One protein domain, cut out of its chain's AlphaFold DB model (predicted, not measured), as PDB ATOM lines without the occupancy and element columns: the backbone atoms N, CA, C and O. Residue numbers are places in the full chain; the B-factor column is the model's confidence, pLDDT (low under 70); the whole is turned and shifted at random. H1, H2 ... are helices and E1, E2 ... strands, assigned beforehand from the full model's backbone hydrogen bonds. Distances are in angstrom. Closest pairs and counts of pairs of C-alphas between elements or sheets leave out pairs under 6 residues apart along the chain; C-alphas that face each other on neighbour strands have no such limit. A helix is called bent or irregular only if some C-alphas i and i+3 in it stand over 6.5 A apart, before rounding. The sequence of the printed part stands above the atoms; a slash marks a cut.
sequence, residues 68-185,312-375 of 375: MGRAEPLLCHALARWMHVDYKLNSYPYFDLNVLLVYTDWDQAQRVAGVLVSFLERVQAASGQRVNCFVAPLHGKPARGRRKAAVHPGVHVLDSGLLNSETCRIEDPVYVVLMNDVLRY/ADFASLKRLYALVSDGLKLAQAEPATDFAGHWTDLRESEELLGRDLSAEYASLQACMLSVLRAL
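AT A GLANCE: This is residues 68 to 185 and 312 to 375 of the 375 residues of a protein of Ashbya aceri (UniProt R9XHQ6). A twisted sheet of four parallel strands, E3 E2 E1 E4, has two long helices, H1 and H2, over one face, and H4, H5 and H6 wrap round the side of H1 away from that sheet. Beyond edge strand E4 comes a small antiparallel pair, E5 and E6, with H3 packed on it. The printed part has 182 residues, with six named helices and six named strands in the order H1 E1 H2 E2 E3 E4 H3 E5 H4 H5 H6 E6; its class is mixed, helices and strands. It is compact and rounded, with a radius of gyration of the C-alphas of 16.4 A and spans of 43 by 39 by 35 A.

HOW THE PARTS SIT: Start with the sheet: E3, residues 155 to 157, E2, residues 131 to 137, E1, residues 97 to 103, and E4, residues 174 to 179, are parallel neighbours in that order. Within hydrogen-bond range you find N 156 and O 133 at 2.8 A, N 134 and O 99 at 2.7 A, and N 100 and O 175 at 2.8 A. H1, residues 69 to 90, and H2, residues 106 to 124, are on the same face, two layers with the sheet, at heights over the sheet of 8.9 A and 8.7 A. E1, H2 and E2 form a strand-helix-strand unit, two parallel neighbour strands with a helix between, its crossover right-handed. H1, the hub, touches residues 112 to 120 of H2 at a steep tilt of 42 degrees, closest at C-alphas 80 and 116, 5.6 A. Its residues 74 to 82 alone touch H4, residues 336 to 343, closest at C-alphas 78 and 343, 4.6 A. Its residues 69 to 74 alone touch H6, residues 358 to 365, closest at C-alphas 71 and 360, 4.8 A. H5, residues 346 to 353, is close to H1 but not clearly touching, C-alphas 77 and 349 being closest at 6.9 A. E5, residues 331 to 335, and E6, residues 370 to 374, are antiparallel, with N 332 and O 373 at 2.9 A; E6 and E4 are near each other. H3, residues 314 to 324, comes closest to E5 at C-alphas 318 and 331, 5.6 A. Every O i to N i+4 pair is within hydrogen-bond range in H2 to H6, and 16 of 18 in H1.

IN THESE COORDINATES: Find C-alpha 69 at (46.566, 49.466, 30.503); from there H1 runs 31.8 A, irregular where C-alphas 70 and 73 are 7.3 A apart. H2 spans 26.0 A, E1 19.4 A and E2 19.9 A. E6 ends at C-alpha 374, (31.027, 38.946, 15.430).

THE WHOLE: Residues 186 to 311 are not printed, and C-alphas 185 and 312 are 9.6 A apart across the cut. The links E2 to E3 and E3 to E4 are long. Look for pLDDT under 70 at residues 126, 128, 140 to 150 and 164 to 167.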
ATOM      1  N   MET A  68      44.117  49.680  27.092       74.06
ATOM      2  CA  MET A  68      43.966  48.435  27.859       74.06
ATOM      3  C   MET A  68      44.738  48.458  29.186       74.06
ATOM      4  O   MET A  68      44.323  47.813  30.148       74.06
ATOM      5  N   GLY A  69      45.837  49.219  29.261       76.38
ATOM      6  CA  GLY A  69      46.566  49.466  30.503       76.38
ATOM      7  C   GLY A  69      46.911  48.173  31.247       76.38
ATOM      8  O   GLY A  69      47.497  47.256  30.678       76.38
ATOM      9  N   ARG A  70      46.534  48.094  32.529       83.19
ATOM     10  CA  ARG A  70      46.724  46.881  33.342       83.19
ATOM     11  C   ARG A  70      45.667  45.806  33.079       83.19
ATOM     12  O   ARG A  70      45.912  44.659  33.408       83.19
ATOM     13  N   ALA A  71      44.532  46.129  32.463       86.94
ATOM     14  CA  ALA A  71      43.477  45.155  32.172       86.94
ATOM     15  C   ALA A  71      43.816  44.209  30.999       86.94
ATOM     16  O   ALA A  71      43.117  43.215  30.800       86.94
ATOM     17  N   GLU A  72      44.885  44.492  30.239       89.75
ATOM     18  CA  GLU A  72      45.322  43.728  29.057       89.75
ATOM     19  C   GLU A  72      45.331  42.198  29.268       89.75
ATOM     20  O   GLU A  72      44.721  41.512  28.446       89.75
ATOM     21  N   PRO A  73      45.911  41.623  30.344       89.75
ATOM     22  CA  PRO A  73      45.954  40.167  30.513       89.75
ATOM     23  C   PRO A  73      44.566  39.525  30.629       89.75
ATOM     24  O   PRO A  73      44.304  38.513  29.982       89.75
ATOM     25  N   LEU A  74      43.660  40.136  31.403       91.69
ATOM     26  CA  LEU A  74      42.299  39.625  31.593       91.69
ATOM     27  C   LEU A  74      41.480  39.724  30.304       91.69
ATOM     28  O   LEU A  74      40.756  38.794  29.964       91.69
ATOM     29  N   LEU A  75      41.630  40.819  29.554       93.44
ATOM     30  CA  LEU A  75      40.973  40.983  28.256       93.44
ATOM     31  C   LEU A  75      41.490  39.977  27.221       93.44
ATOM     32  O   LEU A  75      40.705  39.454  26.434       93.44
ATOM     33  N   CYS A  76      42.789  39.663  27.240       93.19
ATOM     34  CA  CYS A  76      43.362  38.632  26.374       93.19
ATOM     35  C   CYS A  76      42.837  37.236  26.729       93.19
ATOM     36  O   CYS A  76      42.503  36.474  25.826       93.19
ATOM     37  N   HIS A  77      42.721  36.905  28.018       92.38
ATOM     38  CA  HIS A  77      42.127  35.640  28.463       92.38
ATOM     39  C   HIS A  77      40.652  35.530  28.064       92.38
ATOM     40  O   HIS A  77      40.255  34.517  27.488       92.38
ATOM     41  N   ALA A  78      39.864  36.590  28.281       94.62
ATOM     42  CA  ALA A  78      38.473  36.667  27.837       94.62
ATOM     43  C   ALA A  78      38.345  36.415  26.328       94.62
ATOM     44  O   ALA A  78      37.547  35.590  25.882       94.62
ATOM     45  N   LEU A  79      39.176  37.100  25.535       95.94
ATOM     46  CA  LEU A  79      39.233  36.948  24.085       95.94
ATOM     47  C   LEU A  79      39.604  35.513  23.684       95.94
ATOM     48  O   LEU A  79      38.920  34.918  22.855       95.94
ATOM     49  N   ALA A  80      40.648  34.937  24.284       94.38
ATOM     50  CA  ALA A  80      41.083  33.574  23.991       94.38
ATOM     51  C   ALA A  80      39.993  32.543  24.309       94.38
ATOM     52  O   ALA A  80      39.739  31.649  23.499       94.38
ATOM     53  N   ARG A  81      39.305  32.691  25.446       93.56
ATOM     54  CA  ARG A  81      38.206  31.803  25.837       93.56
ATOM     55  C   ARG A  81      37.005  31.943  24.906       93.56
ATOM     56  O   ARG A  81      36.466  30.924  24.479       93.56
ATOM     57  N   TRP A  82      36.617  33.169  24.555       95.38
ATOM     58  CA  TRP A  82      35.554  33.414  23.578       95.38
ATOM     59  C   TRP A  82      35.872  32.767  22.226       95.38
ATOM     60  O   TRP A  82      35.064  31.984  21.733       95.38
ATOM     61  N   MET A  83      37.066  33.019  21.670       95.12
ATOM     62  CA  MET A  83      37.497  32.411  20.404       95.12
ATOM     63  C   MET A  83      37.508  30.886  20.495       95.12
ATOM     64  O   MET A  83      37.067  30.218  19.571       95.12
ATOM     65  N   HIS A  84      37.977  30.321  21.610       93.12
ATOM     66  CA  HIS A  84      38.003  28.875  21.798       93.12
ATOM     67  C   HIS A  84      36.600  28.260  21.787       93.12
ATOM     68  O   HIS A  84      36.373  27.272  21.090       93.12
ATOM     69  N   VAL A  85      35.663  28.828  22.552       93.25
ATOM     70  CA  VAL A  85      34.281  28.333  22.617       93.25
ATOM     71  C   VAL A  85      33.601  28.470  21.260       93.25
ATOM     72  O   VAL A  85      33.017  27.505  20.773       93.25
ATOM     73  N   ASP A  86      33.726  29.633  20.625       94.31
ATOM     74  CA  ASP A  86      33.165  29.883  19.301       94.31
ATOM     75  C   ASP A  86      33.722  28.910  18.249       94.31
ATOM     76  O   ASP A  86      32.961  28.269  17.525       94.31
ATOM     77  N   TYR A  87      35.040  28.709  18.237       93.19
ATOM     78  CA  TYR A  87      35.716  27.759  17.359       93.19
ATOM     79  C   TYR A  87      35.212  26.328  17.573       93.19
ATOM     80  O   TYR A  87      34.950  25.607  16.607       93.19
ATOM     81  N   LYS A  88      35.033  25.906  18.833       92.38
ATOM     82  CA  LYS A  88      34.521  24.566  19.156       92.38
ATOM     83  C   LYS A  88      33.089  24.345  18.680       92.38
ATOM     84  O   LYS A  88      32.757  23.215  18.334       92.38
ATOM     85  N   LEU A  89      32.269  25.391  18.660       92.94
ATOM     86  CA  LEU A  89      30.880  25.312  18.211       92.94
ATOM     87  C   LEU A  89      30.749  25.372  16.686       92.94
ATOM     88  O   LEU A  89      29.875  24.707  16.135       92.94
ATOM     89  N   ASN A  90      31.602  26.151  16.014       92.56
ATOM     90  CA  ASN A  90      31.367  26.551  14.625       92.56
ATOM     91  C   ASN A  90      32.376  26.004  13.604       92.56
ATOM     92  O   ASN A  90      32.090  26.026  12.409       92.56
ATOM     93  N   SER A  91      33.554  25.538  14.027       91.19
ATOM     94  CA  SER A  91      34.652  25.223  13.093       91.19
ATOM     95  C   SER A  91      35.393  23.926  13.418       91.19
ATOM     96  O   SER A  91      35.899  23.260  12.514       91.19
ATOM     97  N   TYR A  92      35.434  23.517  14.685       88.25
ATOM     98  CA  TYR A  92      35.994  22.229  15.085       88.25
ATOM     99  C   TYR A  92      35.102  21.056  14.626       88.25
ATOM    100  O   TYR A  92      33.882  21.140  14.771       88.25
ATOM    101  N   PRO A  93      35.664  19.924  14.155       89.75
ATOM    102  CA  PRO A  93      37.088  19.597  13.983       89.75
ATOM    103  C   PRO A  93      37.636  19.865  12.569       89.75
ATOM    104  O   PRO A  93      38.689  19.337  12.220       89.75
ATOM    105  N   TYR A  94      36.905  20.605  11.737       89.06
ATOM    106  CA  TYR A  94      37.158  20.680  10.297       89.06
ATOM    107  C   TYR A  94      38.273  21.653   9.911       89.06
ATOM    108  O   TYR A  94      38.927  21.435   8.895       89.06
ATOM    109  N   PHE A  95      38.493  22.695  10.711       90.44
ATOM    110  CA  PHE A  95      39.454  23.759  10.417       90.44
ATOM    111  C   PHE A  95      40.440  23.964  11.565       90.44
ATOM    112  O   PHE A  95      40.085  23.748  12.726       90.44
ATOM    113  N   ASP A  96      41.642  24.444  11.250       89.56
ATOM    114  CA  ASP A  96      42.583  24.969  12.243       89.56
ATOM    115  C   ASP A  96      42.062  26.293  12.840       89.56
ATOM    116  O   ASP A  96      41.239  26.991  12.241       89.56
ATOM    117  N   LEU A  97      42.542  26.665  14.032       91.56
ATOM    118  CA  LEU A  97      42.187  27.949  14.641       91.56
ATOM    119  C   LEU A  97      43.145  29.031  14.131       91.56
ATOM    120  O   LEU A  97      44.288  29.124  14.585       91.56
ATOM    121  N   ASN A  98      42.664  29.877  13.217       93.50
ATOM    122  CA  ASN A  98      43.431  30.999  12.677       93.50
ATOM    123  C   ASN A  98      43.088  32.313  13.395       93.50
ATOM    124  O   ASN A  98      41.919  32.674  13.534       93.50
ATOM    125  N   VAL A  99      44.105  33.071  13.802       95.12
ATOM    126  CA  VAL A  99      43.970  34.404  14.411       95.12
ATOM    127  C   VAL A  99      44.828  35.394  13.638       95.12
ATOM    128  O   VAL A  99      46.021  35.168  13.477       95.12
ATOM    129  N   LEU A 100      44.257  36.515  13.210       94.19
ATOM    130  CA  LEU A 100      44.976  37.649  12.639       94.19
ATOM    131  C   LEU A 100      44.895  38.844  13.590       94.19
ATOM    132  O   LEU A 100      43.861  39.499  13.687       94.19
ATOM    133  N   LEU A 101      45.999  39.158  14.258       93.31
ATOM    134  CA  LEU A 101      46.136  40.326  15.118       93.31
ATOM    135  C   LEU A 101      46.657  41.523  14.317       93.31
ATOM    136  O   LEU A 101      47.790  41.522  13.827       93.31
ATOM    137  N   VAL A 102      45.843  42.570  14.225       90.69
ATOM    138  CA  VAL A 102      46.227  43.839  13.601       90.69
ATOM    139  C   VAL A 102      46.756  44.780  14.667       90.69
ATOM    140  O   VAL A 102      46.131  44.933  15.714       90.69
ATOM    141  N   TYR A 103      47.892  45.427  14.405       85.25
ATOM    142  CA  TYR A 103      48.551  46.250  15.412       85.25
ATOM    143  C   TYR A 103      48.989  47.629  14.924       85.25
ATOM    144  O   TYR A 103      49.372  47.836  13.770       85.25
ATOM    145  N   THR A 104      49.008  48.563  15.868       79.69
ATOM    146  CA  THR A 104      49.684  49.862  15.774       79.69
ATOM    147  C   THR A 104      50.954  49.855  16.632       79.69
ATOM    148  O   THR A 104      52.003  50.301  16.165       79.69
ATOM    149  N   ASP A 105      50.907  49.227  17.814       79.06
ATOM    150  CA  ASP A 105      52.051  48.945  18.689       79.06
ATOM    151  C   ASP A 105      52.502  47.479  18.582       79.06
ATOM    152  O   ASP A 105      51.761  46.537  18.857       79.06
ATOM    153  N   TRP A 106      53.760  47.287  18.200       81.31
ATOM    154  CA  TRP A 106      54.367  45.965  18.074       81.31
ATOM    155  C   TRP A 106      54.644  45.291  19.415       81.31
ATOM    156  O   TRP A 106      54.452  44.085  19.525       81.31
ATOM    157  N   ASP A 107      55.094  46.040  20.422       80.94
ATOM    158  CA  ASP A 107      55.478  45.442  21.701       80.94
ATOM    159  C   ASP A 107      54.225  44.936  22.423       80.94
ATOM    160  O   ASP A 107      54.234  43.862  23.024       80.94
ATOM    161  N   GLN A 108      53.120  45.678  22.311       82.50
ATOM    162  CA  GLN A 108      51.803  45.212  22.730       82.50
ATOM    163  C   GLN A 108      51.336  44.002  21.922       82.50
ATOM    164  O   GLN A 108      50.935  43.004  22.517       82.50
ATOM    165  N   ALA A 109      51.434  44.046  20.591       85.94
ATOM    166  CA  ALA A 109      51.011  42.932  19.749       85.94
ATOM    167  C   ALA A 109      51.734  41.626  20.090       85.94
ATOM    168  O   ALA A 109      51.101  40.577  20.151       85.94
ATOM    169  N   GLN A 110      53.042  41.679  20.367       85.75
ATOM    170  CA  GLN A 110      53.803  40.500  20.781       85.75
ATOM    171  C   GLN A 110      53.326  39.940  22.124       85.75
ATOM    172  O   GLN A 110      53.209  38.721  22.256       85.75
ATOM    173  N   ARG A 111      53.031  40.801  23.110       87.38
ATOM    174  CA  ARG A 111      52.488  40.359  24.404       87.38
ATOM    175  C   ARG A 111      51.117  39.712  24.239       87.38
ATOM    176  O   ARG A 111      50.922  38.599  24.713       87.38
ATOM    177  N   VAL A 112      50.207  40.380  23.529       90.31
ATOM    178  CA  VAL A 112      48.849  39.884  23.260       90.31
ATOM    179  C   VAL A 112      48.910  38.548  22.524       90.31
ATOM    180  O   VAL A 112      48.341  37.569  22.997       90.31
ATOM    181  N   ALA A 113      49.655  38.467  21.418       91.31
ATOM    182  CA  ALA A 113      49.797  37.234  20.647       91.31
ATOM    183  C   ALA A 113      50.377  36.089  21.492       91.31
ATOM    184  O   ALA A 113      49.861  34.977  21.438       91.31
ATOM    185  N   GLY A 114      51.396  36.362  22.316       89.62
ATOM    186  CA  GLY A 114      51.974  35.363  23.215       89.62
ATOM    187  C   GLY A 114      50.966  34.816  24.228       89.62
ATOM    188  O   GLY A 114      50.880  33.601  24.403       89.62
ATOM    189  N   VAL A 115      50.161  35.687  24.851       89.19
ATOM    190  CA  VAL A 115      49.099  35.275  25.789       89.19
ATOM    191  C   VAL A 115      48.027  34.448  25.076       89.19
ATOM    192  O   VAL A 115      47.651  33.388  25.573       89.19
ATOM    193  N   LEU A 116      47.573  34.890  23.898       91.62
ATOM    194  CA  LEU A 116      46.555  34.182  23.117       91.62
ATOM    195  C   LEU A 116      47.026  32.784  22.703       91.62
ATOM    196  O   LEU A 116      46.319  31.810  22.951       91.62
ATOM    197  N   VAL A 117      48.220  32.673  22.113       90.69
ATOM    198  CA  VAL A 117      48.788  31.388  21.679       90.69
ATOM    199  C   VAL A 117      48.983  30.459  22.874       90.69
ATOM    200  O   VAL A 117      48.495  29.334  22.841       90.69
ATOM    201  N   SER A 118      49.587  30.945  23.964       88.94
ATOM    202  CA  SER A 118      49.827  30.130  25.167       88.94
ATOM    203  C   SER A 118      48.532  29.573  25.765       88.94
ATOM    204  O   SER A 118      48.478  28.411  26.171       88.94
ATOM    205  N   PHE A 119      47.474  30.390  25.814       89.25
ATOM    206  CA  PHE A 119      46.162  29.952  26.285       89.25
ATOM    207  C   PHE A 119      45.568  28.898  25.346       89.25
ATOM    208  O   PHE A 119      45.193  27.808  25.780       89.25
ATOM    209  N   LEU A 120      45.493  29.205  24.049       89.75
ATOM    210  CA  LEU A 120      44.833  28.350  23.067       89.75
ATOM    211  C   LEU A 120      45.546  27.006  22.909       89.75
ATOM    212  O   LEU A 120      44.870  25.982  22.897       89.75
ATOM    213  N   GLU A 121      46.878  26.980  22.862       88.44
ATOM    214  CA  GLU A 121      47.660  25.740  22.797       88.44
ATOM    215  C   GLU A 121      47.417  24.857  24.024       88.44
ATOM    216  O   GLU A 121      47.230  23.648  23.888       88.44
ATOM    217  N   ARG A 122      47.344  25.448  25.225       87.25
ATOM    218  CA  ARG A 122      47.071  24.693  26.455       87.25
ATOM    219  C   ARG A 122      45.678  24.072  26.449       87.25
ATOM    220  O   ARG A 122      45.539  22.899  26.791       87.25
ATOM    221  N   VAL A 123      44.651  24.829  26.061       84.06
ATOM    222  CA  VAL A 123      43.262  24.335  26.059       84.06
ATOM    223  C   VAL A 123      43.000  23.397  24.869       84.06
ATOM    224  O   VAL A 123      42.175  22.489  24.960       84.06
ATOM    225  N   GLN A 124      43.728  23.549  23.759       81.50
ATOM    226  CA  GLN A 124      43.628  22.668  22.592       81.50
ATOM    227  C   GLN A 124      44.574  21.460  22.612       81.50
ATOM    228  O   GLN A 124      44.428  20.599  21.742       81.50
ATOM    229  N   ALA A 125      45.477  21.339  23.592       75.62
ATOM    230  CA  ALA A 125      46.523  20.309  23.637       75.62
ATOM    231  C   ALA A 125      46.003  18.877  23.410       75.62
ATOM    232  O   ALA A 125      46.653  18.073  22.747       75.62
ATOM    233  N   ALA A 126      44.800  18.564  23.903       68.62
ATOM    234  CA  ALA A 126      44.182  17.247  23.738       68.62
ATOM    235  C   ALA A 126      43.604  16.985  22.330       68.62
ATOM    236  O   ALA A 126      43.341  15.839  21.982       68.62
ATOM    237  N   SER A 127      43.373  18.029  21.528       70.31
ATOM    238  CA  SER A 127      42.679  17.936  20.233       70.31
ATOM    239  C   SER A 127      43.594  17.817  19.011       70.31
ATOM    240  O   SER A 127      43.093  17.531  17.929       70.31
ATOM    241  N   GLY A 128      44.908  18.023  19.160       68.50
ATOM    242  CA  GLY A 128      45.889  17.913  18.066       68.50
ATOM    243  C   GLY A 128      45.763  18.963  16.948       68.50
ATOM    244  O   GLY A 128      46.519  18.903  15.981       68.50
ATOM    245  N   GLN A 129      44.826  19.905  17.083       75.75
ATOM    246  CA  GLN A 129      44.581  21.007  16.150       75.75
ATOM    247  C   GLN A 129      45.643  22.096  16.294       75.75
ATOM    248  O   GLN A 129      46.191  22.293  17.385       75.75
ATOM    249  N   ARG A 130      45.952  22.792  15.195       83.62
ATOM    250  CA  ARG A 130      46.973  23.844  15.193       83.62
ATOM    251  C   ARG A 130      46.343  25.207  15.458       83.62
ATOM    252  O   ARG A 130      45.255  25.523  14.979       83.62
ATOM    253  N   VAL A 131      47.071  26.022  16.213       89.12
ATOM    254  CA  VAL A 131      46.769  27.439  16.424       89.12
ATOM    255  C   VAL A 131      47.706  28.240  15.527       89.12
ATOM    256  O   VAL A 131      48.913  28.267  15.761       89.12
ATOM    257  N   ASN A 132      47.161  28.890  14.501       91.19
ATOM    258  CA  ASN A 132      47.925  29.747  13.598       91.19
ATOM    259  C   ASN A 132      47.682  31.209  13.981       91.19
ATOM    260  O   ASN A 132      46.588  31.736  13.778       91.19
ATOM    261  N   CYS A 133      48.691  31.887  14.530       92.75
ATOM    262  CA  CYS A 133      48.582  33.302  14.882       92.75
ATOM    263  C   CYS A 133      49.407  34.161  13.919       92.75
ATOM    264  O   CYS A 133      50.626  34.037  13.855       92.75
ATOM    265  N   PHE A 134      48.751  35.053  13.187       91.62
ATOM    266  CA  PHE A 134      49.358  36.032  12.293       91.62
ATOM    267  C   PHE A 134      49.310  37.418  12.930       91.62
ATOM    268  O   PHE A 134      48.302  37.806  13.512       91.62
ATOM    269  N   VAL A 135      50.380  38.194  12.792       89.75
ATOM    270  CA  VAL A 135      50.470  39.562  13.310       89.75
ATOM    271  C   VAL A 135      50.807  40.502  12.159       89.75
ATOM    272  O   VAL A 135      51.864  40.368  11.537       89.75
ATOM    273  N   ALA A 136      49.921  41.460  11.881       87.81
ATOM    274  CA  ALA A 136      50.035  42.391  10.762       87.81
ATOM    275  C   ALA A 136      49.953  43.851  11.228       87.81
ATOM    276  O   ALA A 136      49.093  44.190  12.041       87.81
ATOM    277  N   PRO A 137      50.812  44.752  10.726       84.31
ATOM    278  CA  PRO A 137      50.668  46.165  11.036       84.31
ATOM    279  C   PRO A 137      49.412  46.738  10.365       84.31
ATOM    280  O   PRO A 137      49.033  46.328   9.268       84.31
ATOM    281  N   LEU A 138      48.796  47.746  10.982       83.50
ATOM    282  CA  LEU A 138      47.697  48.492  10.365       83.50
ATOM    283  C   LEU A 138      48.155  49.185   9.069       83.50
ATOM    284  O   LEU A 138      47.514  49.072   8.024       83.50
ATOM    285  N   HIS A 139      49.304  49.859   9.134       78.31
ATOM    286  CA  HIS A 139      49.904  50.577   8.012       78.31
ATOM    287  C   HIS A 139      51.131  49.845   7.465       78.31
ATOM    288  O   HIS A 139      51.941  49.299   8.215       78.31
ATOM    289  N   GLY A 140      51.303  49.875   6.142       68.31
ATOM    290  CA  GLY A 140      52.476  49.296   5.489       68.31
ATOM    291  C   GLY A 140      53.778  49.947   5.968       68.31
ATOM    292  O   GLY A 140      53.887  51.172   6.061       68.31
ATOM    293  N   LYS A 141      54.789  49.124   6.261       63.84
ATOM    294  CA  LYS A 141      56.102  49.624   6.675       63.84
ATOM    295  C   LYS A 141      56.846  50.221   5.474       63.84
ATOM    296  O   LYS A 141      56.888  49.601   4.414       63.84
ATOM    297  N   PRO A 142      57.526  51.369   5.619       49.97
ATOM    298  CA  PRO A 142      58.657  51.672   4.750       49.97
ATOM    299  C   PRO A 142      59.807  50.695   5.014       49.97
ATOM    300  O   PRO A 142      60.013  50.259   6.143       49.97
ATOM    301  N   ALA A 143      60.598  50.421   3.980       45.91
ATOM    302  CA  ALA A 143      61.628  49.380   3.895       45.91
ATOM    303  C   ALA A 143      62.803  49.423   4.913       45.91
ATOM    304  O   ALA A 143      63.815  48.761   4.696       45.91
ATOM    305  N   ARG A 144      62.742  50.183   6.017       46.59
ATOM    306  CA  ARG A 144      63.860  50.297   6.971       46.59
ATOM    307  C   ARG A 144      63.652  49.480   8.245       46.59
ATOM    308  O   ARG A 144      62.998  49.905   9.189       46.59
ATOM    309  N   GLY A 145      64.286  48.307   8.206       50.66
ATOM    310  CA  GLY A 145      64.874  47.514   9.289       50.66
ATOM    311  C   GLY A 145      64.388  47.768  10.711       50.66
ATOM    312  O   GLY A 145      64.940  48.606  11.419       50.66
ATOM    313  N   ARG A 146      63.475  46.916  11.183       51.25
ATOM    314  CA  ARG A 146      63.381  46.637  12.616       51.25
ATOM    315  C   ARG A 146      64.313  45.474  12.945       51.25
ATOM    316  O   ARG A 146      64.310  44.460  12.247       51.25
ATOM    317  N   ARG A 147      65.088  45.611  14.025       50.66
ATOM    318  CA  ARG A 147      65.696  44.463  14.709       50.66
ATOM    319  C   ARG A 147      64.551  43.513  15.068       50.66
ATOM    320  O   ARG A 147      63.643  43.919  15.789       50.66
ATOM    321  N   LYS A 148      64.556  42.300  14.508       56.66
ATOM    322  CA  LYS A 148      63.586  41.257  14.847       56.66
ATOM    323  C   LYS A 148      63.835  40.871  16.306       56.66
ATOM    324  O   LYS A 148      64.772  40.131  16.588       56.66
ATOM    325  N   ALA A 149      63.056  41.431  17.230       60.56
ATOM    326  CA  ALA A 149      62.919  40.838  18.554       60.56
ATOM    327  C   ALA A 149      62.480  39.377  18.372       60.56
ATOM    328  O   ALA A 149      61.817  39.059  17.379       60.56
ATOM    329  N   ALA A 150      62.869  38.494  19.293       65.62
ATOM    330  CA  ALA A 150      62.397  37.116  19.265       65.62
ATOM    331  C   ALA A 150      60.859  37.129  19.263       65.62
ATOM    332  O   ALA A 150      60.230  37.744  20.123       65.62
ATOM    333  N   VAL A 151      60.269  36.536  18.231       77.00
ATOM    334  CA  VAL A 151      58.820  36.372  18.112       77.00
ATOM    335  C   VAL A 151      58.447  35.107  18.880       77.00
ATOM    336  O   VAL A 151      59.216  34.144  18.870       77.00
ATOM    337  N   HIS A 152      57.308  35.122  19.574       78.00
ATOM    338  CA  HIS A 152      56.825  33.942  20.288       78.00
ATOM    339  C   HIS A 152      56.701  32.754  19.312       78.00
ATOM    340  O   HIS A 152      56.235  32.955  18.185       78.00
ATOM    341  N   PRO A 153      57.104  31.531  19.701       76.00
ATOM    342  CA  PRO A 153      56.844  30.337  18.897       76.00
ATOM    343  C   PRO A 153      55.356  30.247  18.509       76.00
ATOM    344  O   PRO A 153      54.495  30.556  19.326       76.00
ATOM    345  N   GLY A 154      55.048  29.900  17.257       76.56
ATOM    346  CA  GLY A 154      53.662  29.837  16.756       76.56
ATOM    347  C   GLY A 154      53.069  31.164  16.254       76.56
ATOM    348  O   GLY A 154      51.945  31.182  15.759       76.56
ATOM    349  N   VAL A 155      53.817  32.276  16.328       85.19
ATOM    350  CA  VAL A 155      53.385  33.578  15.794       85.19
ATOM    351  C   VAL A 155      54.114  33.913  14.486       85.19
ATOM    352  O   VAL A 155      55.342  33.996  14.430       85.19
ATOM    353  N   HIS A 156      53.345  34.166  13.431       87.94
ATOM    354  CA  HIS A 156      53.800  34.550  12.099       87.94
ATOM    355  C   HIS A 156      53.644  36.057  11.887       87.94
ATOM    356  O   HIS A 156      52.581  36.626  12.113       87.94
ATOM    357  N   VAL A 157      54.696  36.728  11.424       84.88
ATOM    358  CA  VAL A 157      54.674  38.183  11.202       84.88
ATOM    359  C   VAL A 157      54.484  38.470   9.724       84.88
ATOM    360  O   VAL A 157      55.274  38.001   8.907       84.88
ATOM    361  N   LEU A 158      53.475  39.272   9.396       83.88
ATOM    362  CA  LEU A 158      53.242  39.750   8.040       83.88
ATOM    363  C   LEU A 158      53.987  41.075   7.822       83.88
ATOM    364  O   LEU A 158      53.949  41.990   8.651       83.88
ATOM    365  N   ASP A 159      54.715  41.164   6.707       70.94
ATOM    366  CA  ASP A 159      55.556  42.327   6.388       70.94
ATOM    367  C   ASP A 159      54.758  43.495   5.786       70.94
ATOM    368  O   ASP A 159      55.184  44.656   5.839       70.94
ATOM    369  N   SER A 160      53.577  43.205   5.254       72.44
ATOM    370  CA  SER A 160      52.650  44.147   4.639       72.44
ATOM    371  C   SER A 160      51.524  44.536   5.594       72.44
ATOM    372  O   SER A 160      51.085  43.757   6.439       72.44
ATOM    373  N   GLY A 161      51.056  45.779   5.460       71.38
ATOM    374  CA  GLY A 161      49.884  46.237   6.197       71.38
ATOM    375  C   GLY A 161      48.594  45.686   5.601       71.38
ATOM    376  O   GLY A 161      48.517  45.489   4.390       71.38
ATOM    377  N   LEU A 162      47.572  45.505   6.437       75.62
ATOM    378  CA  LEU A 162      46.292  44.897   6.042       75.62
ATOM    379  C   LEU A 162      45.518  45.703   4.978       75.62
ATOM    380  O   LEU A 162      44.698  45.158   4.244       75.62
ATOM    381  N   LEU A 163      45.812  47.000   4.851       72.31
ATOM    382  CA  LEU A 163      45.261  47.871   3.804       72.31
ATOM    383  C   LEU A 163      45.947  47.698   2.431       72.31
ATOM    384  O   LEU A 163      45.535  48.319   1.451       72.31
ATOM    385  N   ASN A 164      46.988  46.863   2.335       67.88
ATOM    386  CA  ASN A 164      47.598  46.444   1.074       67.88
ATOM    387  C   ASN A 164      47.105  45.028   0.728       67.88
ATOM    388  O   ASN A 164      47.671  44.031   1.176       67.88
ATOM    389  N   SER A 165      46.042  44.977  -0.077       52.22
ATOM    390  CA  SER A 165      45.214  43.803  -0.401       52.22
ATOM    391  C   SER A 165      45.949  42.570  -0.941       52.22
ATOM    392  O   SER A 165      45.440  41.465  -0.828       52.22
ATOM    393  N   GLU A 166      47.153  42.702  -1.492       59.22
ATOM    394  CA  GLU A 166      47.807  41.600  -2.219       59.22
ATOM    395  C   GLU A 166      48.415  40.495  -1.337       59.22
ATOM    396  O   GLU A 166      49.004  39.554  -1.859       59.22
ATOM    397  N   THR A 167      48.344  40.594  -0.006       60.34
ATOM    398  CA  THR A 167      49.332  39.896   0.841       60.34
ATOM    399  C   THR A 167      48.791  38.936   1.892       60.34
ATOM    400  O   THR A 167      49.585  38.214   2.492       60.34
ATOM    401  N   CYS A 168      47.478  38.867   2.115       73.25
ATOM    402  CA  CYS A 168      46.914  37.928   3.084       73.25
ATOM    403  C   CYS A 168      45.516  37.478   2.656       73.25
ATOM    404  O   CYS A 168      44.531  38.143   2.964       73.25
ATOM    405  N   ARG A 169      45.447  36.354   1.935       86.38
ATOM    406  CA  ARG A 169      44.200  35.644   1.634       86.38
ATOM    407  C   ARG A 169      44.129  34.392   2.500       86.38
ATOM    408  O   ARG A 169      45.055  33.584   2.463       86.38
ATOM    409  N   ILE A 170      43.060  34.256   3.276       88.50
ATOM    410  CA  ILE A 170      42.801  33.109   4.154       88.50
ATOM    411  C   ILE A 170      41.379  32.643   3.856       88.50
ATOM    412  O   ILE A 170      40.429  33.381   4.090       88.50
ATOM    413  N   GLU A 171      41.237  31.444   3.298       88.19
ATOM    414  CA  GLU A 171      39.917  30.890   2.962       88.19
ATOM    415  C   GLU A 171      39.247  30.225   4.173       88.19
ATOM    416  O   GLU A 171      38.022  30.201   4.259       88.19
ATOM    417  N   ASP A 172      40.048  29.755   5.131       90.69
ATOM    418  CA  ASP A 172      39.575  29.148   6.372       90.69
ATOM    419  C   ASP A 172      39.008  30.189   7.360       90.69
ATOM    420  O   ASP A 172      39.383  31.369   7.314       90.69
ATOM    421  N   PRO A 173      38.160  29.768   8.324       93.31
ATOM    422  CA  PRO A 173      37.716  30.627   9.415       93.31
ATOM    423  C   PRO A 173      38.894  31.299  10.127       93.31
ATOM    424  O   PRO A 173      39.856  30.640  10.539       93.31
ATOM    425  N   VAL A 174      38.813  32.623  10.281       95.19
ATOM    426  CA  VAL A 174      39.867  33.437  10.896       95.19
ATOM    427  C   VAL A 174      39.288  34.497  11.823       95.19
ATOM    428  O   VAL A 174      38.397  35.262  11.454       95.19
ATOM    429  N   TYR A 175      39.822  34.584  13.036       96.75
ATOM    430  CA  TYR A 175      39.501  35.656  13.970       96.75
ATOM    431  C   TYR A 175      40.361  36.877  13.656       96.75
ATOM    432  O   TYR A 175      41.572  36.855  13.866       96.75
ATOM    433  N   VAL A 176      39.749  37.947  13.154       95.81
ATOM    434  CA  VAL A 176      40.447  39.206  12.865       95.81
ATOM    435  C   VAL A 176      40.321  40.114  14.076       95.81
ATOM    436  O   VAL A 176      39.246  40.634  14.372       95.81
ATOM    437  N   VAL A 177      41.432  40.293  14.780       95.62
ATOM    438  CA  VAL A 177      41.518  40.967  16.072       95.62
ATOM    439  C   VAL A 177      42.123  42.360  15.889       95.62
ATOM    440  O   VAL A 177      43.310  42.512  15.600       95.62
ATOM    441  N   LEU A 178      41.301  43.392  16.076       92.94
ATOM    442  CA  LEU A 178      41.669  44.808  16.065       92.94
ATOM    443  C   LEU A 178      41.731  45.315  17.513       92.94
ATOM    444  O   LEU A 178      40.752  45.841  18.044       92.94
ATOM    445  N   MET A 179      42.862  45.118  18.187       85.12
ATOM    446  CA  MET A 179      42.986  45.462  19.607       85.12
ATOM    447  C   MET A 179      43.716  46.777  19.831       85.12
ATOM    448  O   MET A 179      44.838  46.942  19.368       85.12
ATOM    449  N   ASN A 180      43.090  47.633  20.641       75.69
ATOM    450  CA  ASN A 180      43.663  48.809  21.285       75.69
ATOM    451  C   ASN A 180      44.252  49.833  20.308       75.69
ATOM    452  O   ASN A 180      45.362  49.713  19.801       75.69
ATOM    453  N   ASP A 181      43.483  50.889  20.093       77.31
ATOM    454  CA  ASP A 181      43.794  52.020  19.233       77.31
ATOM    455  C   ASP A 181      43.800  51.733  17.705       77.31
ATOM    456  O   ASP A 181      43.965  52.653  16.903       77.31
ATOM    457  N   VAL A 182      43.590  50.493  17.249       86.06
ATOM    458  CA  VAL A 182      43.564  50.179  15.804       86.06
ATOM    459  C   VAL A 182      42.448  50.934  15.082       86.06
ATOM    460  O   VAL A 182      42.701  51.540  14.042       86.06
ATOM    461  N   LEU A 183      41.226  50.929  15.627       87.88
ATOM    462  CA  LEU A 183      40.104  51.613  14.986       87.88
ATOM    463  C   LEU A 183      40.300  53.125  15.014       87.88
ATOM    464  O   LEU A 183      40.028  53.782  14.010       87.88
ATOM    465  N   ARG A 184      40.807  53.680  16.122       82.81
ATOM    466  CA  ARG A 184      40.981  55.134  16.219       82.81
ATOM    467  C   ARG A 184      42.075  55.710  15.334       82.81
ATOM    468  O   ARG A 184      42.030  56.899  15.036       82.81
ATOM    469  N   TYR A 185      43.053  54.904  14.929       82.12
ATOM    470  CA  TYR A 185      44.113  55.342  14.019       82.12
ATOM    471  C   TYR A 185      43.806  55.048  12.541       82.12
ATOM    472  O   TYR A 185      44.592  55.435  11.673       82.12
ATOM    473  N   ALA A 312      35.709  56.015  16.588       72.19
ATOM    474  CA  ALA A 312      34.735  55.170  15.911       72.19
ATOM    475  C   ALA A 312      33.429  55.057  16.718       72.19
ATOM    476  O   ALA A 312      33.426  54.735  17.907       72.19
ATOM    477  N   ASP A 313      32.293  55.262  16.055       81.12
ATOM    478  CA  ASP A 313      30.973  54.932  16.595       81.12
ATOM    479  C   ASP A 313      30.692  53.440  16.364       81.12
ATOM    480  O   ASP A 313      30.496  53.001  15.229       81.12
ATOM    481  N   PHE A 314      30.653  52.654  17.443       85.25
ATOM    482  CA  PHE A 314      30.459  51.203  17.375       85.25
ATOM    483  C   PHE A 314      29.071  50.818  16.842       85.25
ATOM    484  O   PHE A 314      28.927  49.774  16.204       85.25
ATOM    485  N   ALA A 315      28.054  51.669  17.021       83.62
ATOM    486  CA  ALA A 315      26.744  51.440  16.419       83.62
ATOM    487  C   ALA A 315      26.805  51.615  14.894       83.62
ATOM    488  O   ALA A 315      26.242  50.803  14.153       83.62
ATOM    489  N   SER A 316      27.524  52.637  14.423       82.69
ATOM    490  CA  SER A 316      27.783  52.842  12.992       82.69
ATOM    491  C   SER A 316      28.668  51.731  12.412       82.69
ATOM    492  O   SER A 316      28.370  51.227  11.332       82.69
ATOM    493  N   LEU A 317      29.696  51.278  13.141       88.31
ATOM    494  CA  LEU A 317      30.564  50.165  12.739       88.31
ATOM    495  C   LEU A 317      29.787  48.848  12.612       88.31
ATOM    496  O   LEU A 317      29.941  48.157  11.610       88.31
ATOM    497  N   LYS A 318      28.906  48.521  13.567       91.12
ATOM    498  CA  LYS A 318      28.031  47.339  13.485       91.12
ATOM    499  C   LYS A 318      27.183  47.358  12.213       91.12
ATOM    500  O   LYS A 318      27.088  46.349  11.518       91.12
ATOM    501  N   ARG A 319      26.564  48.505  11.906       89.81
ATOM    502  CA  ARG A 319      25.759  48.672  10.688       89.81
ATOM    503  C   ARG A 319      26.623  48.528   9.437       89.81
ATOM    504  O   ARG A 319      26.227  47.825   8.519       89.81
ATOM    505  N   LEU A 320      27.791  49.167   9.415       90.62
ATOM    506  CA  LEU A 320      28.722  49.096   8.293       90.62
ATOM    507  C   LEU A 320      29.190  47.663   8.032       90.62
ATOM    508  O   LEU A 320      29.223  47.242   6.884       90.62
ATOM    509  N   TYR A 321      29.516  46.914   9.086       93.50
ATOM    510  CA  TYR A 321      29.954  45.528   8.978       93.50
ATOM    511  C   TYR A 321      28.892  44.641   8.329       93.50
ATOM    512  O   TYR A 321      29.201  43.894   7.405       93.50
ATOM    513  N   ALA A 322      27.629  44.801   8.735       93.38
ATOM    514  CA  ALA A 322      26.513  44.117   8.093       93.38
ATOM    515  C   ALA A 322      26.327  44.568   6.636       93.38
ATOM    516  O   ALA A 322      26.150  43.732   5.766       93.38
ATOM    517  N   LEU A 323      26.401  45.869   6.344       92.25
ATOM    518  CA  LEU A 323      26.199  46.379   4.982       92.25
ATOM    519  C   LEU A 323      27.287  45.925   4.001       92.25
ATOM    520  O   LEU A 323      26.966  45.545   2.885       92.25
ATOM    521  N   VAL A 324      28.559  45.960   4.405       91.31
ATOM    522  CA  VAL A 324      29.696  45.571   3.547       91.31
ATOM    523  C   VAL A 324      29.750  44.056   3.322       91.31
ATOM    524  O   VAL A 324      30.340  43.608   2.347       91.31
ATOM    525  N   SER A 325      29.123  43.278   4.204       91.25
ATOM    526  CA  SER A 325      29.019  41.818   4.099       91.25
ATOM    527  C   SER A 325      27.668  41.339   3.554       91.25
ATOM    528  O   SER A 325      27.306  40.186   3.775       91.25
ATOM    529  N   ASP A 326      26.889  42.212   2.906       91.00
ATOM    530  CA  ASP A 326      25.554  41.899   2.367       91.00
ATOM    531  C   ASP A 326      24.592  41.263   3.396       91.00
ATOM    532  O   ASP A 326      23.730  40.444   3.083       91.00
ATOM    533  N   GLY A 327      24.741  41.643   4.665       91.00
ATOM    534  CA  GLY A 327      23.951  41.155   5.794       91.00
ATOM    535  C   GLY A 327      24.389  39.797   6.345       91.00
ATOM    536  O   GLY A 327      23.800  39.340   7.323       91.00
ATOM    537  N   LEU A 328      25.420  39.166   5.772       91.31
ATOM    538  CA  LEU A 328      25.892  37.840   6.183       91.31
ATOM    539  C   LEU A 328      26.661  37.867   7.505       91.31
ATOM    540  O   LEU A 328      26.666  36.873   8.230       91.31
ATOM    541  N   LYS A 329      27.310  38.989   7.839       93.62
ATOM    542  CA  LYS A 329      28.079  39.126   9.079       93.62
ATOM    543  C   LYS A 329      27.418  40.126  10.012       93.62
ATOM    544  O   LYS A 329      27.310  41.319   9.728       93.62
ATOM    545  N   LEU A 330      26.995  39.628  11.167       94.44
ATOM    546  CA  LEU A 330      26.414  40.434  12.232       94.44
ATOM    547  C   LEU A 330      27.425  40.619  13.362       94.44
ATOM    548  O   LEU A 330      28.320  39.801  13.565       94.44
ATOM    549  N   ALA A 331      27.270  41.710  14.103       94.69
ATOM    550  CA  ALA A 331      28.092  41.997  15.267       94.69
ATOM    551  C   ALA A 331      27.252  42.500  16.439       94.69
ATOM    552  O   ALA A 331      26.160  43.062  16.276       94.69
ATOM    553  N   GLN A 332      27.810  42.349  17.631       94.44
ATOM    554  CA  GLN A 332      27.337  42.989  18.847       94.44
ATOM    555  C   GLN A 332      28.405  43.909  19.420       94.44
ATOM    556  O   GLN A 332      29.595  43.699  19.192       94.44
ATOM    557  N   ALA A 333      27.956  44.925  20.152       93.62
ATOM    558  CA  ALA A 333      28.819  45.825  20.890       93.62
ATOM    559  C   ALA A 333      28.418  45.805  22.367       93.62
ATOM    560  O   ALA A 333      27.230  45.906  22.671       93.62
ATOM    561  N   GLU A 334      29.395  45.670  23.255       94.00
ATOM    562  CA  GLU A 334      29.211  45.651  24.710       94.00
ATOM    563  C   GLU A 334      30.424  46.308  25.400       94.00
ATOM    564  O   GLU A 334      31.510  46.360  24.806       94.00
ATOM    565  N   PRO A 335      30.283  46.841  26.626       93.00
ATOM    566  CA  PRO A 335      31.422  47.301  27.415       93.00
ATOM    567  C   PRO A 335      32.474  46.200  27.596       93.00
ATOM    568  O   PRO A 335      32.146  45.023  27.744       93.00
ATOM    569  N   ALA A 336      33.756  46.573  27.617       92.88
ATOM    570  CA  ALA A 336      34.843  45.608  27.793       92.88
ATOM    571  C   ALA A 336      34.779  44.889  29.153       92.88
ATOM    572  O   ALA A 336      35.166  43.724  29.250       92.88
ATOM    573  N   THR A 337      34.255  45.563  30.180       93.88
ATOM    574  CA  THR A 337      33.954  44.990  31.501       93.88
ATOM    575  C   THR A 337      32.976  43.833  31.413       93.88
ATOM    576  O   THR A 337      33.213  42.787  32.009       93.88
ATOM    577  N   ASP A 338      31.902  44.016  30.650       95.31
ATOM    578  CA  ASP A 338      30.804  43.060  30.549       95.31
ATOM    579  C   ASP A 338      31.265  41.853  29.735       95.31
ATOM    580  O   ASP A 338      31.118  40.715  30.172       95.31
ATOM    581  N   PHE A 339      31.952  42.104  28.613       95.81
ATOM    582  CA  PHE A 339      32.599  41.053  27.831       95.81
ATOM    583  C   PHE A 339      33.542  40.208  28.700       95.81
ATOM    584  O   PHE A 339      33.428  38.984  28.738       95.81
ATOM    585  N   ALA A 340      34.454  40.842  29.437       94.50
ATOM    586  CA  ALA A 340      35.371  40.121  30.310       94.50
ATOM    587  C   ALA A 340      34.644  39.405  31.461       94.50
ATOM    588  O   ALA A 340      35.036  38.303  31.826       94.50
ATOM    589  N   GLY A 341      33.562  39.970  32.000       93.06
ATOM    590  CA  GLY A 341      32.729  39.312  33.008       93.06
ATOM    591  C   GLY A 341      32.057  38.032  32.498       93.06
ATOM    592  O   GLY A 341      31.906  37.077  33.255       93.06
ATOM    593  N   HIS A 342      31.698  37.982  31.211       94.44
ATOM    594  CA  HIS A 342      31.118  36.793  30.582       94.44
ATOM    595  C   HIS A 342      32.156  35.719  30.225       94.44
ATOM    596  O   HIS A 342      31.832  34.532  30.223       94.44
ATOM    597  N   TRP A 343      33.385  36.125  29.895       94.31
ATOM    598  CA  TRP A 343      34.379  35.245  29.266       94.31
ATOM    599  C   TRP A 343      35.654  35.020  30.081       94.31
ATOM    600  O   TRP A 343      36.525  34.279  29.635       94.31
ATOM    601  N   THR A 344      35.782  35.595  31.271       89.94
ATOM    602  CA  THR A 344      36.933  35.360  32.149       89.94
ATOM    603  C   THR A 344      36.532  34.519  33.351       89.94
ATOM    604  O   THR A 344      35.611  34.861  34.085       89.94
ATOM    605  N   ASP A 345      37.294  33.457  33.608       88.88
ATOM    606  CA  ASP A 345      37.371  32.834  34.929       88.88
ATOM    607  C   ASP A 345      38.641  33.348  35.611       88.88
ATOM    608  O   ASP A 345      39.760  33.123  35.133       88.88
ATOM    609  N   LEU A 346      38.461  34.115  36.690       87.75
ATOM    610  CA  LEU A 346      39.570  34.758  37.392       87.75
ATOM    611  C   LEU A 346      40.526  33.714  37.973       87.75
ATOM    612  O   LEU A 346      41.734  33.869  37.832       87.75
ATOM    613  N   ARG A 347      39.996  32.622  38.536       88.81
ATOM    614  CA  ARG A 347      40.814  31.576  39.158       88.81
ATOM    615  C   ARG A 347      41.645  30.847  38.110       88.81
ATOM    616  O   ARG A 347      42.844  30.672  38.289       88.81
ATOM    617  N   GLU A 348      41.024  30.479  36.989       87.88
ATOM    618  CA  GLU A 348      41.740  29.883  35.852       87.88
ATOM    619  C   GLU A 348      42.843  30.822  35.340       87.88
ATOM    620  O   GLU A 348      43.965  30.395  35.065       87.88
ATOM    621  N   SER A 349      42.543  32.117  35.239       87.62
ATOM    622  CA  SER A 349      43.495  33.115  34.751       87.62
ATOM    623  C   SER A 349      44.682  33.301  35.700       87.62
ATOM    624  O   SER A 349      45.818  33.391  35.238       87.62
ATOM    625  N   GLU A 350      44.445  33.309  37.012       90.12
ATOM    626  CA  GLU A 350      45.491  33.364  38.042       90.12
ATOM    627  C   GLU A 350      46.370  32.109  38.033       90.12
ATOM    628  O   GLU A 350      47.594  32.218  38.105       90.12
ATOM    629  N   GLU A 351      45.775  30.923  37.875       88.62
ATOM    630  CA  GLU A 351      46.503  29.653  37.749       88.62
ATOM    631  C   GLU A 351      47.386  29.617  36.492       88.62
ATOM    632  O   GLU A 351      48.515  29.124  36.524       88.62
ATOM    633  N   LEU A 352      46.883  30.141  35.372       84.06
ATOM    634  CA  LEU A 352      47.604  30.214  34.102       84.06
ATOM    635  C   LEU A 352      48.760  31.215  34.138       84.06
ATOM    636  O   LEU A 352      49.836  30.926  33.616       84.06
ATOM    637  N   LEU A 353      48.534  32.386  34.737       84.00
ATOM    638  CA  LEU A 353      49.523  33.463  34.811       84.00
ATOM    639  C   LEU A 353      50.445  33.348  36.035       84.00
ATOM    640  O   LEU A 353      51.432  34.081  36.119       84.00
ATOM    641  N   GLY A 354      50.144  32.443  36.970       86.94
ATOM    642  CA  GLY A 354      50.946  32.161  38.161       86.94
ATOM    643  C   GLY A 354      51.037  33.328  39.147       86.94
ATOM    644  O   GLY A 354      52.044  33.456  39.844       86.94
ATOM    645  N   ARG A 355      50.035  34.215  39.177       90.94
ATOM    646  CA  ARG A 355      50.025  35.427  40.015       90.94
ATOM    647  C   ARG A 355      48.604  35.915  40.297       90.94
ATOM    648  O   ARG A 355      47.712  35.657  39.500       90.94
ATOM    649  N   ASP A 356      48.440  36.665  41.387       90.88
ATOM    650  CA  ASP A 356      47.203  37.389  41.725       90.88
ATOM    651  C   ASP A 356      46.895  38.468  40.673       90.88
ATOM    652  O   ASP A 356      47.795  39.210  40.256       90.88
ATOM    653  N   LEU A 357      45.630  38.536  40.246       91.00
ATOM    654  CA  LEU A 357      45.138  39.455  39.211       91.00
ATOM    655  C   LEU A 357      44.150  40.495  39.759       91.00
ATOM    656  O   LEU A 357      43.479  41.187  38.988       91.00
ATOM    657  N   SER A 358      44.065  40.650  41.083       89.44
ATOM    658  CA  SER A 358      43.160  41.602  41.741       89.44
ATOM    659  C   SER A 358      43.335  43.045  41.244       89.44
ATOM    660  O   SER A 358      42.357  43.777  41.058       89.44
ATOM    661  N   ALA A 359      44.574  43.475  40.981       87.94
ATOM    662  CA  ALA A 359      44.865  44.824  40.493       87.94
ATOM    663  C   ALA A 359      44.431  45.028  39.030       87.94
ATOM    664  O   ALA A 359      43.909  46.087  38.671       87.94
ATOM    665  N   GLU A 360      44.638  44.024  38.184       90.62
ATOM    666  CA  GLU A 360      44.180  43.992  36.799       90.62
ATOM    667  C   GLU A 360      42.656  43.991  36.728       90.62
ATOM    668  O   GLU A 360      42.086  44.710  35.908       90.62
ATOM    669  N   TYR A 361      41.995  43.260  37.626       90.31
ATOM    670  CA  TYR A 361      40.543  43.241  37.727       90.31
ATOM    671  C   TYR A 361      39.990  44.612  38.127       90.31
ATOM    672  O   TYR A 361      39.078  45.121  37.479       90.31
ATOM    673  N   ALA A 362      40.589  45.278  39.120       88.56
ATOM    674  CA  ALA A 362      40.215  46.648  39.472       88.56
ATOM    675  C   ALA A 362      40.411  47.624  38.294       88.56
ATOM    676  O   ALA A 362      39.563  48.480  38.041       88.56
ATOM    677  N   SER A 363      41.501  47.469  37.530       88.00
ATOM    678  CA  SER A 363      41.738  48.262  36.318       88.00
ATOM    679  C   SER A 363      40.718  47.976  35.217       88.00
ATOM    680  O   SER A 363      40.364  48.892  34.480       88.00
ATOM    681  N   LEU A 364      40.264  46.727  35.086       89.75
ATOM    682  CA  LEU A 364      39.231  46.331  34.134       89.75
ATOM    683  C   LEU A 364      37.900  46.999  34.481       89.75
ATOM    684  O   LEU A 364      37.280  47.560  33.591       89.75
ATOM    685  N   GLN A 365      37.504  47.026  35.757       88.94
ATOM    686  CA  GLN A 365      36.263  47.685  36.199       88.94
ATOM    687  C   GLN A 365      36.244  49.198  35.920       88.94
ATOM    688  O   GLN A 365      35.181  49.781  35.732       88.94
ATOM    689  N   ALA A 366      37.414  49.838  35.865       84.50
ATOM    690  CA  ALA A 366      37.553  51.248  35.500       84.50
ATOM    691  C   ALA A 366      37.732  51.479  33.983       84.50
ATOM    692  O   ALA A 366      37.901  52.620  33.547       84.50
ATOM    693  N   CYS A 367      37.749  50.417  33.172       83.50
ATOM    694  CA  CYS A 367      38.035  50.488  31.746       83.50
ATOM    695  C   CYS A 367      36.845  51.066  30.968       83.50
ATOM    696  O   CYS A 367      35.729  50.564  31.056       83.50
ATOM    697  N   MET A 368      37.095  52.090  30.148       84.88
ATOM    698  CA  MET A 368      36.070  52.725  29.304       84.88
ATOM    699  C   MET A 368      36.028  52.166  27.872       84.88
ATOM    700  O   MET A 368      35.414  52.762  26.983       84.88
ATOM    701  N   LEU A 369      36.722  51.057  27.617       88.06
ATOM    702  CA  LEU A 369      36.743  50.429  26.301       88.06
ATOM    703  C   LEU A 369      35.436  49.678  26.038       88.06
ATOM    704  O   LEU A 369      34.726  49.251  26.948       88.06
ATOM    705  N   SER A 370      35.132  49.489  24.763       91.62
ATOM    706  CA  SER A 370      34.050  48.624  24.312       91.62
ATOM    707  C   SER A 370      34.577  47.598  23.332       91.62
ATOM    708  O   SER A 370      35.536  47.840  22.597       91.62
ATOM    709  N   VAL A 371      33.924  46.448  23.341       93.50
ATOM    710  CA  VAL A 371      34.169  45.348  22.423       93.50
ATOM    711  C   VAL A 371      33.095  45.384  21.351       93.50
ATOM    712  O   VAL A 371      31.912  45.481  21.662       93.50
ATOM    713  N   LEU A 372      33.504  45.282  20.091       94.25
ATOM    714  CA  LEU A 372      32.648  44.895  18.981       94.25
ATOM    715  C   LEU A 372      33.101  43.522  18.508       94.25
ATOM    716  O   LEU A 372      34.251  43.358  18.116       94.25
ATOM    717  N   ARG A 373      32.211  42.533  18.534       94.94
ATOM    718  CA  ARG A 373      32.536  41.166  18.117       94.94
ATOM    719  C   ARG A 373      31.479  40.593  17.192       94.94
ATOM    720  O   ARG A 373      30.302  40.933  17.322       94.94
ATOM    721  N   ALA A 374      31.910  39.734  16.275       94.19
ATOM    722  CA  ALA A 374      31.027  38.946  15.430       94.19
ATOM    723  C   ALA A 374      30.106  38.054  16.283       94.19
ATOM    724  O   ALA A 374      30.491  37.623  17.379       94.19
ATOM    725  N   LEU A 375      28.885  37.846  15.784       88.94
ATOM    726  CA  LEU A 375      27.889  36.949  16.371       88.94
ATOM    727  C   LEU A 375      28.067  35.504  15.910       88.94
ATOM    728  O   LEU A 375      28.444  35.297  14.735       88.94
TER     729      LEU A 375